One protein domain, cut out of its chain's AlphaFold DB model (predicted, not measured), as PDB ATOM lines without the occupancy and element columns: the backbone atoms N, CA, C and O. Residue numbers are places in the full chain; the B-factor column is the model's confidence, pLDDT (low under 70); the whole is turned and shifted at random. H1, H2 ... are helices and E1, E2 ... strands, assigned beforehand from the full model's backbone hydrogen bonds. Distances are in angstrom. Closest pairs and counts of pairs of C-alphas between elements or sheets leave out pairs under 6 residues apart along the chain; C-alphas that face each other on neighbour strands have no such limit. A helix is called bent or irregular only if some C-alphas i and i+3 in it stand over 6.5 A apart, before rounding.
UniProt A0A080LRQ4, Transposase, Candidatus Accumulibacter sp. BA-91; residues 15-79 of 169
ATOM      1  N   THR A  15      16.421   7.185   7.811       52.06
ATOM      2  CA  THR A  15      16.826   6.748   6.461       52.06
ATOM      3  C   THR A  15      17.954   7.632   5.925       52.06
ATOM      4  O   THR A  15      19.021   7.135   5.587       52.06
ATOM      5  N   GLY A  16      17.802   8.957   6.034       58.34
ATOM      6  CA  GLY A  16      18.862   9.898   5.660       58.34
ATOM      7  C   GLY A  16      20.118   9.824   6.541       58.34
ATOM      8  O   GLY A  16      21.156  10.340   6.150       58.34
ATOM      9  N   GLN A  17      20.060   9.188   7.721       59.62
ATOM     10  CA  GLN A  17      21.233   9.002   8.588       59.62
ATOM     11  C   GLN A  17      22.099   7.812   8.171       59.62
ATOM     12  O   GLN A  17      23.297   7.841   8.452       59.62
ATOM     13  N   LEU A  18      21.515   6.785   7.542       62.59
ATOM     14  CA  LEU A  18      22.277   5.693   6.929       62.59
ATOM     15  C   LEU A  18      22.975   6.210   5.667       62.59
ATOM     16  O   LEU A  18      24.198   6.130   5.590       62.59
ATOM     17  N   ASP A  19      22.235   6.897   4.791       67.25
ATOM     18  CA  ASP A  19      22.786   7.531   3.584       67.25
ATOM     19  C   ASP A  19      23.898   8.547   3.924       67.25
ATOM     20  O   ASP A  19      24.944   8.604   3.275       67.25
ATOM     21  N   ALA A  20      23.720   9.341   4.990       68.88
ATOM     22  CA  ALA A  20      24.731  10.290   5.459       68.88
ATOM     23  C   ALA A  20      25.979   9.598   6.037       68.88
ATOM     24  O   ALA A  20      27.088  10.103   5.854       68.88
ATOM     25  N   GLN A  21      25.825   8.447   6.702       70.44
ATOM     26  CA  GLN A  21      26.956   7.650   7.192       70.44
ATOM     27  C   GLN A  21      27.732   6.999   6.045       70.44
ATOM     28  O   GLN A  21      28.965   7.000   6.087       70.44
ATOM     29  N   GLU A  22      27.043   6.505   5.013       67.81
ATOM     30  CA  GLU A  22      27.665   6.017   3.775       67.81
ATOM     31  C   GLU A  22      28.417   7.136   3.041       67.81
ATOM     32  O   GLU A  22      29.531   6.931   2.560       67.81
ATOM     33  N   ALA A  23      27.871   8.356   3.050       77.19
ATOM     34  CA  ALA A  23      28.526   9.559   2.535       77.19
ATOM     35  C   ALA A  23      29.653  10.108   3.446       77.19
ATOM     36  O   ALA A  23      30.234  11.153   3.144       77.19
ATOM     37  N   GLY A  24      29.972   9.434   4.559       74.62
ATOM     38  CA  GLY A  24      31.071   9.786   5.466       74.62
ATOM     39  C   GLY A  24      30.766  10.889   6.487       74.62
ATOM     40  O   GLY A  24      31.673  11.351   7.182       74.62
ATOM     41  N   GLN A  25      29.512  11.320   6.616       74.00
ATOM     42  CA  GLN A  25      29.086  12.300   7.613       74.00
ATOM     43  C   GLN A  25      28.797  11.590   8.944       74.00
ATOM     44  O   GLN A  25      28.111  10.571   8.994       74.00
ATOM     45  N   THR A  26      29.342  12.106  10.050       61.03
ATOM     46  CA  THR A  26      29.179  11.498  11.381       61.03
ATOM     47  C   THR A  26      28.541  12.478  12.357       61.03
ATOM     48  O   THR A  26      28.856  13.666  12.367       61.03
ATOM     49  N   HIS A  27      27.636  11.967  13.192       67.38
ATOM     50  CA  HIS A  27      26.986  12.717  14.266       67.38
ATOM     51  C   HIS A  27      27.373  12.130  15.636       67.38
ATOM     52  O   HIS A  27      27.682  10.937  15.717       67.38
ATOM     53  N   PRO A  28      27.358  12.927  16.723       69.31
ATOM     54  CA  PRO A  28      27.646  12.431  18.068       69.31
ATOM     55  C   PRO A  28      26.644  11.341  18.481       69.31
ATOM     56  O   PRO A  28      25.439  11.584  18.498       69.31
ATOM     57  N   GLY A  29      27.128  10.144  18.826       74.06
ATOM     58  CA  GLY A  29      26.286   9.017  19.240       74.06
ATOM     59  C   GLY A  29      26.839   7.655  18.817       74.06
ATOM     60  O   GLY A  29      27.872   7.558  18.155       74.06
ATOM     61  N   LYS A  30      26.152   6.577  19.215       70.25
ATOM     62  CA  LYS A  30      26.464   5.218  18.749       70.25
ATOM     63  C   LYS A  30      25.983   5.072  17.303       70.25
ATOM     64  O   LYS A  30      24.848   5.444  17.012       70.25
ATOM     65  N   LYS A  31      26.824   4.516  16.422       67.69
ATOM     66  CA  LYS A  31      26.430   4.208  15.039       67.69
ATOM     67  C   LYS A  31      25.174   3.338  15.040       67.69
ATOM     68  O   LYS A  31      25.063   2.407  15.845       67.69
ATOM     69  N   LEU A  32      24.244   3.666  14.152       69.31
ATOM     70  CA  LEU A  32      23.064   2.846  13.925       69.31
ATOM     71  C   LEU A  32      23.530   1.566  13.220       69.31
ATOM     72  O   LEU A  32      24.293   1.639  12.265       69.31
ATOM     73  N   SER A  33      23.149   0.402  13.737       75.69
ATOM     74  CA  SER A  33      23.467  -0.884  13.110       75.69
ATOM     75  C   SER A  33      22.306  -1.310  12.221       75.69
ATOM     76  O   SER A  33      21.171  -1.255  12.701       75.69
ATOM     77  N   ASP A  34      22.572  -1.824  11.021       76.38
ATOM     78  CA  ASP A  34      21.532  -2.278  10.083       76.38
ATOM     79  C   ASP A  34      20.506  -3.233  10.716       76.38
ATOM     80  O   ASP A  34      19.312  -2.955  10.601       76.38
ATOM     81  N   PRO A  35      20.886  -4.237  11.541       79.44
ATOM     82  CA  PRO A  35      19.907  -5.084  12.235       79.44
ATOM     83  C   PRO A  35      18.996  -4.315  13.202       79.44
ATOM     84  O   PRO A  35      17.831  -4.660  13.397       79.44
ATOM     85  N   GLY A  36      19.523  -3.254  13.815       80.69
ATOM     86  CA  GLY A  36      18.782  -2.385  14.727       80.69
ATOM     87  C   GLY A  36      17.791  -1.494  13.982       80.69
ATOM     88  O   GLY A  36      16.667  -1.305  14.449       80.69
ATOM     89  N   THR A  37      18.185  -0.996  12.810       81.00
ATOM     90  CA  THR A  37      17.315  -0.243  11.900       81.00
ATOM     91  C   THR A  37      16.200  -1.132  11.353       81.00
ATOM     92  O   THR A  37      15.030  -0.774  11.480       81.00
ATOM     93  N   THR A  38      16.529  -2.326  10.850       83.75
ATOM     94  CA  THR A  38      15.556  -3.302  10.332       83.75
ATOM     95  C   THR A  38      14.550  -3.716  11.405       83.75
ATOM     96  O   THR A  38      13.344  -3.692  11.164       83.75
ATOM     97  N   ALA A  39      15.011  -4.021  12.624       85.44
ATOM     98  CA  ALA A  39      14.128  -4.379  13.734       85.44
ATOM     99  C   ALA A  39      13.175  -3.236  14.120       85.44
ATOM    100  O   ALA A  39      11.995  -3.474  14.379       85.44
ATOM    101  N   ARG A  40      13.659  -1.988  14.134       83.50
ATOM    102  CA  ARG A  40      12.827  -0.809  14.417       83.50
ATOM    103  C   ARG A  40      11.822  -0.525  13.310       83.50
ATOM    104  O   ARG A  40      10.665  -0.245  13.609       83.50
ATOM    105  N   PHE A  41      12.237  -0.637  12.051       85.88
ATOM    106  CA  PHE A  41      11.340  -0.504  10.908       85.88
ATOM    107  C   PHE A  41      10.234  -1.560  10.961       85.88
ATOM    108  O   PHE A  41       9.057  -1.220  10.871       85.88
ATOM    109  N   TYR A  42      10.589  -2.818  11.235       88.06
ATOM    110  CA  TYR A  42       9.618  -3.891  11.444       88.06
ATOM    111  C   TYR A  42       8.644  -3.583  12.592       88.06
ATOM    112  O   TYR A  42       7.433  -3.709  12.417       88.06
ATOM    113  N   GLN A  43       9.142  -3.128  13.749       86.19
ATOM    114  CA  GLN A  43       8.291  -2.725  14.878       86.19
ATOM    115  C   GLN A  43       7.309  -1.619  14.490       86.19
ATOM    116  O   GLN A  43       6.147  -1.656  14.888       86.19
ATOM    117  N   ALA A  44       7.754  -0.654  13.695       86.50
ATOM    118  CA  ALA A  44       6.933   0.474  13.305       86.50
ATOM    119  C   ALA A  44       5.892   0.101  12.228       86.50
ATOM    120  O   ALA A  44       4.733   0.499  12.326       86.50
ATOM    121  N   VAL A  45       6.255  -0.762  11.273       89.50
ATOM    122  CA  VAL A  45       5.320  -1.388  10.320       89.50
ATOM    123  C   VAL A  45       4.267  -2.227  11.055       89.50
ATOM    124  O   VAL A  45       3.081  -2.183  10.712       89.50
ATOM    125  N   ALA A  46       4.673  -2.972  12.085       88.44
ATOM    126  CA  ALA A  46       3.768  -3.755  12.918       88.44
ATOM    127  C   ALA A  46       2.827  -2.861  13.740       88.44
ATOM    128  O   ALA A  46       1.625  -3.117  13.765       88.44
ATOM    129  N   ALA A  47       3.341  -1.783  14.342       85.81
ATOM    130  CA  ALA A  47       2.538  -0.803  15.077       85.81
ATOM    131  C   ALA A  47       1.499  -0.109  14.176       85.81
ATOM    132  O   ALA A  47       0.362   0.116  14.589       85.81
ATOM    133  N   ALA A  48       1.852   0.149  12.914       88.25
ATOM    134  CA  ALA A  48       0.934   0.667  11.902       88.25
ATOM    135  C   ALA A  48      -0.055  -0.386  11.359       88.25
ATOM    136  O   ALA A  48      -0.870  -0.069  10.498       88.25
ATOM    137  N   HIS A  49       0.000  -1.639  11.829       88.12
ATOM    138  CA  HIS A  49      -0.782  -2.772  11.317       88.12
ATOM    139  C   HIS A  49      -0.557  -3.069   9.820       88.12
ATOM    140  O   HIS A  49      -1.363  -3.750   9.183       88.12
ATOM    141  N   LEU A  50       0.569  -2.625   9.253       91.19
ATOM    142  CA  LEU A  50       0.914  -2.777   7.836       91.19
ATOM    143  C   LEU A  50       1.789  -4.003   7.549       91.19
ATOM    144  O   LEU A  50       2.121  -4.247   6.392       91.19
ATOM    145  N   ALA A  51       2.119  -4.815   8.558       90.12
ATOM    146  CA  ALA A  51       2.989  -5.993   8.417       90.12
ATOM    147  C   ALA A  51       2.479  -7.048   7.413       90.12
ATOM    148  O   ALA A  51       3.240  -7.875   6.925       90.12
ATOM    149  N   HIS A  52       1.185  -7.025   7.086       89.50
ATOM    150  CA  HIS A  52       0.600  -7.895   6.067       89.50
ATOM    151  C   HIS A  52       0.762  -7.355   4.632       89.50
ATOM    152  O   HIS A  52       0.469  -8.082   3.687       89.50
ATOM    153  N   ILE A  53       1.202  -6.103   4.471       93.00
ATOM    154  CA  ILE A  53       1.429  -5.412   3.192       93.00
ATOM    155  C   ILE A  53       2.924  -5.175   2.969       93.00
ATOM    156  O   ILE A  53       3.424  -5.464   1.888       93.00
ATOM    157  N   ILE A  54       3.640  -4.670   3.974       93.50
ATOM    158  CA  ILE A  54       5.080  -4.396   3.907       93.50
ATOM    159  C   ILE A  54       5.813  -5.562   4.565       93.50
ATOM    160  O   ILE A  54       5.668  -5.796   5.767       93.50
ATOM    161  N   LYS A  55       6.595  -6.301   3.778       90.94
ATOM    162  CA  LYS A  55       7.437  -7.400   4.249       90.94
ATOM    163  C   LYS A  55       8.857  -6.899   4.434       90.94
ATOM    164  O   LYS A  55       9.458  -6.387   3.498       90.94
ATOM    165  N   VAL A  56       9.371  -7.072   5.641       88.88
ATOM    166  CA  VAL A  56      10.739  -6.713   6.013       88.88
ATOM    167  C   VAL A  56      11.533  -8.003   6.134       88.88
ATOM    168  O   VAL A  56      11.117  -8.896   6.879       88.88
ATOM    169  N   ASP A  57      12.642  -8.121   5.407       85.56
ATOM    170  CA  ASP A  57      13.560  -9.241   5.588       85.56
ATOM    171  C   ASP A  57      14.453  -8.968   6.804       85.56
ATOM    172  O   ASP A  57      15.242  -8.029   6.830       85.56
ATOM    173  N   LEU A  58      14.276  -9.770   7.855       83.00
ATOM    174  CA  LEU A  58      15.060  -9.690   9.092       83.00
ATOM    175  C   LEU A  58      16.339 -10.538   9.029       83.00
ATOM    176  O   LEU A  58      17.147 -10.479   9.954       83.00
ATOM    177  N   SER A  59      16.484 -11.370   7.995       81.00
ATOM    178  CA  SER A  59      17.602 -12.302   7.836       81.00
ATOM    179  C   SER A  59      18.715 -11.766   6.940       81.00
ATOM    180  O   SER A  59      19.836 -12.271   6.999       81.00
ATOM    181  N   SER A  60      18.422 -10.751   6.124       78.62
ATOM    182  CA  SER A  60      19.389 -10.128   5.231       78.62
ATOM    183  C   SER A  60      20.395  -9.268   6.005       78.62
ATOM    184  O   SER A  60      20.048  -8.560   6.949       78.62
ATOM    185  N   GLU A  61      21.663  -9.305   5.582       74.44
ATOM    186  CA  GLU A  61      22.722  -8.452   6.151       74.44
ATOM    187  C   GLU A  61      22.505  -6.965   5.830       74.44
ATOM    188  O   GLU A  61      22.952  -6.099   6.575       74.44
ATOM    189  N   VAL A  62      21.781  -6.684   4.744       77.62
ATOM    190  CA  VAL A  62      21.420  -5.341   4.279       77.62
ATOM    191  C   VAL A  62      19.921  -5.130   4.469       77.62
ATOM    192  O   VAL A  62      19.129  -6.050   4.246       77.62
ATOM    193  N   PHE A  63      19.516  -3.921   4.854       80.69
ATOM    194  CA  PHE A  63      18.106  -3.545   4.960       80.69
ATOM    195  C   PHE A  63      17.374  -3.791   3.630       80.69
ATOM    196  O   PHE A  63      17.691  -3.169   2.619       80.69
ATOM    197  N   THR A  64      16.411  -4.719   3.633       81.25
ATOM    198  CA  THR A  64      15.610  -5.074   2.454       81.25
ATOM    199  C   THR A  64      14.135  -5.144   2.831       81.25
ATOM    200  O   THR A  64      13.738  -5.903   3.721       81.25
ATOM    201  N   ASP A  65      13.309  -4.374   2.131       85.12
ATOM    202  CA  ASP A  65      11.857  -4.404   2.246       85.12
ATOM    203  C   ASP A  65      11.188  -4.668   0.891       85.12
ATOM    204  O   ASP A  65      11.721  -4.378  -0.180       85.12
ATOM    205  N   ALA A  66      10.007  -5.278   0.938       89.69
ATOM    206  CA  ALA A  66       9.203  -5.570  -0.234       89.69
ATOM    207  C   ALA A  66       7.722  -5.340   0.060       89.69
ATOM    208  O   ALA A  66       7.200  -5.726   1.109       89.69
ATOM    209  N   ILE A  67       7.014  -4.764  -0.907       93.00
ATOM    210  CA  ILE A  67       5.566  -4.587  -0.830       93.00
ATOM    211  C   ILE A  67       4.887  -5.813  -1.440       93.00
ATOM    212  O   ILE A  67       5.116  -6.180  -2.593       93.00
ATOM    213  N   ASP A  68       4.005  -6.445  -0.672       94.12
ATOM    214  CA  ASP A  68       3.115  -7.480  -1.177       94.12
ATOM    215  C   ASP A  68       1.966  -6.825  -1.959       94.12
ATOM    216  O   ASP A  68       0.931  -6.436  -1.410       94.12
ATOM    217  N   GLU A  69       2.150  -6.710  -3.275       94.62
ATOM    218  CA  GLU A  69       1.172  -6.120  -4.195       94.62
ATOM    219  C   GLU A  69      -0.209  -6.788  -4.127       94.62
ATOM    220  O   GLU A  69      -1.242  -6.143  -4.341       94.62
ATOM    221  N   ARG A  70      -0.276  -8.085  -3.793       94.12
ATOM    222  CA  ARG A  70      -1.559  -8.787  -3.646       94.12
ATOM    223  C   ARG A  70      -2.278  -8.318  -2.388       94.12
ATOM    224  O   ARG A  70      -3.478  -8.035  -2.444       94.12
ATOM    225  N   ALA A  71      -1.560  -8.219  -1.271       92.56
ATOM    226  CA  ALA A  71      -2.110  -7.705  -0.024       92.56
ATOM    227  C   ALA A  71      -2.514  -6.230  -0.150       92.56
ATOM    228  O   ALA A  71      -3.626  -5.877   0.248       92.56
ATOM    229  N   LEU A  72      -1.681  -5.404  -0.792       93.94
ATOM    230  CA  LEU A  72      -1.971  -3.997  -1.067       93.94
ATOM    231  C   LEU A  72      -3.239  -3.834  -1.914       93.94
ATOM    232  O   LEU A  72      -4.134  -3.063  -1.566       93.94
ATOM    233  N   LYS A  73      -3.360  -4.594  -3.009       93.88
ATOM    234  CA  LYS A  73      -4.555  -4.567  -3.861       93.88
ATOM    235  C   LYS A  73      -5.804  -4.997  -3.092       93.88
ATOM    236  O   LYS A  73      -6.857  -4.385  -3.258       93.88
ATOM    237  N   ARG A  74      -5.701  -6.016  -2.233       90.44
ATOM    238  CA  ARG A  74      -6.819  -6.471  -1.391       90.44
ATOM    239  C   ARG A  74      -7.234  -5.416  -0.366       90.44
ATOM    240  O   ARG A  74      -8.427  -5.190  -0.210       90.44
ATOM    241  N   ALA A  75      -6.278  -4.756   0.284       89.88
ATOM    242  CA  ALA A  75      -6.556  -3.659   1.207       89.88
ATOM    243  C   ALA A  75      -7.273  -2.504   0.490       89.88
ATOM    244  O   ALA A  75      -8.349  -2.094   0.916       89.88
ATOM    245  N   ARG A  76      -6.770  -2.085  -0.681       91.50
ATOM    246  CA  ARG A  76      -7.401  -1.052  -1.527       91.50
ATOM    247  C   ARG A  76      -8.829  -1.395  -1.953       91.50
ATOM    248  O   ARG A  76      -9.658  -0.504  -2.090       91.50
ATOM    249  N   LEU A  77      -9.144  -2.673  -2.172       90.12
ATOM    250  CA  LEU A  77     -10.508  -3.084  -2.519       90.12
ATOM    251  C   LEU A  77     -11.508  -2.844  -1.386       90.12
ATOM    252  O   LEU A  77     -12.689  -2.658  -1.683       90.12
ATOM    253  N   MET A  78     -11.054  -2.879  -0.133       86.50
ATOM    254  CA  MET A  78     -11.887  -2.736   1.064       86.50
ATOM    255  C   MET A  78     -11.827  -1.328   1.663       86.50
ATOM    256  O   MET A  78     -12.635  -1.007   2.530       86.50
ATOM    257  N   ASP A  79     -10.902  -0.493   1.196       88.62
ATOM    258  CA  ASP A  79     -10.695   0.846   1.730       88.62
ATOM    259  C   ASP A  79     -11.954   1.716   1.584       88.62
ATOM    260  O   ASP A  79     -12.590   1.755   0.526       88.62
TER     261      ASP A  79
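This is residues 15 to 79 of the 169 residues of the protein "Transposase" of Candidatus Accumulibacter sp. BA-91 (UniProt A0A080LRQ4). A single helix, H2, packs beside E1, the nearer strand of a small two-stranded hairpin, E1 and E2, and these three make the middle of a loose, drawn-out model with a helix out at each end. H1 lies at one end, joined to H2 by a long loop that turns the chain back, and H3 runs outward from E2 at the other end, with no contact between either of them and H2. The printed part has 65 residues with three named helices and two named strands, in the order H1, H2, E1, E2, H3; the sheet is E1 - E2, antiparallel, and the class is mostly helix. The whole is loose, with a radius of gyration of the C-alphas of 14.7 A, and its C-alphas span 45 by 22 by 20 A, the length coming from the two ends.

Start at the first printed residue with H1, residues 15 to 22, which touches no helix. Look next for H2, residues 34 to 47; it is apart from H1, although the two follow each other in the chain. A short link of 6 residues takes you from H2 to E1, residues 54 to 57. H2 and E1 have 5 pairs of C-alphas within 8 A, the closest being those of Tyr 42 and Val 56, 6.2 A apart; their centres are 9.4 A apart. Go on to E2, residues 64 to 67, the antiparallel neighbour of E1, with 154 degrees between their N-to-C directions. E1 and E2 form a hairpin, in which the C-alphas of Val 56 and Asp 65 face each other at 4.6 A. Compare N 55 with O 66, and N 66 with O 55: each pair is within hydrogen-bond range at 2.8 A. H2 and E2 are apart, but only just, with their closest C-alphas 8.1 A from each other. After E2 look for H3, residues 69 to 78, which is apart from H1, H2 and E1. In H1, H2 and H3 every O i to N i+4 pair is within hydrogen-bond range.

Find C-alpha 15 at (16.826, 6.748, 6.461); there H1 begins, and it runs 11.2 A to C-alpha 22. Pass over residues 23 to 33 to C-alpha 34 at (21.532, -2.278, 10.083), where H2, the longest helix with 14 residues, sets out; it covers 19.7 A to C-alpha 47, and its x values fall from 21.532 to 2.538. E1 measures 9.9 A from C-alpha 54 to C-alpha 57, and E2 measures 10.6 A from C-alpha 64 to C-alpha 67. H3 is 14.5 A long from C-alpha 69 and ends at C-alpha 78, at (-11.887, -2.736, 1.064). None of the three helices is bent.

Residues 15 to 79 are printed without a cut, out of a full chain of 169 residues. The two C-alphas farthest apart are those of Pro 28, in the link after H1, and Leu 77, in H3, at 46.0 A; the first and last printed C-alphas, of Thr 15 and Asp 79, are 28.5 A apart. The outline is a rod, but only just. The link from H1 to H2 is long, with 11 residues; that from E1 to E2 is short, with 6, and that from E2 to H3 is tight, with 1. Read the B-factor column for the model's confidence: the mean pLDDT of the printed part is 81.4, and H3 has a mean of 92. Residues 15 to 20, 22, 26 to 28 and 31 to 32 are under 70, and H1 has a mean of 63.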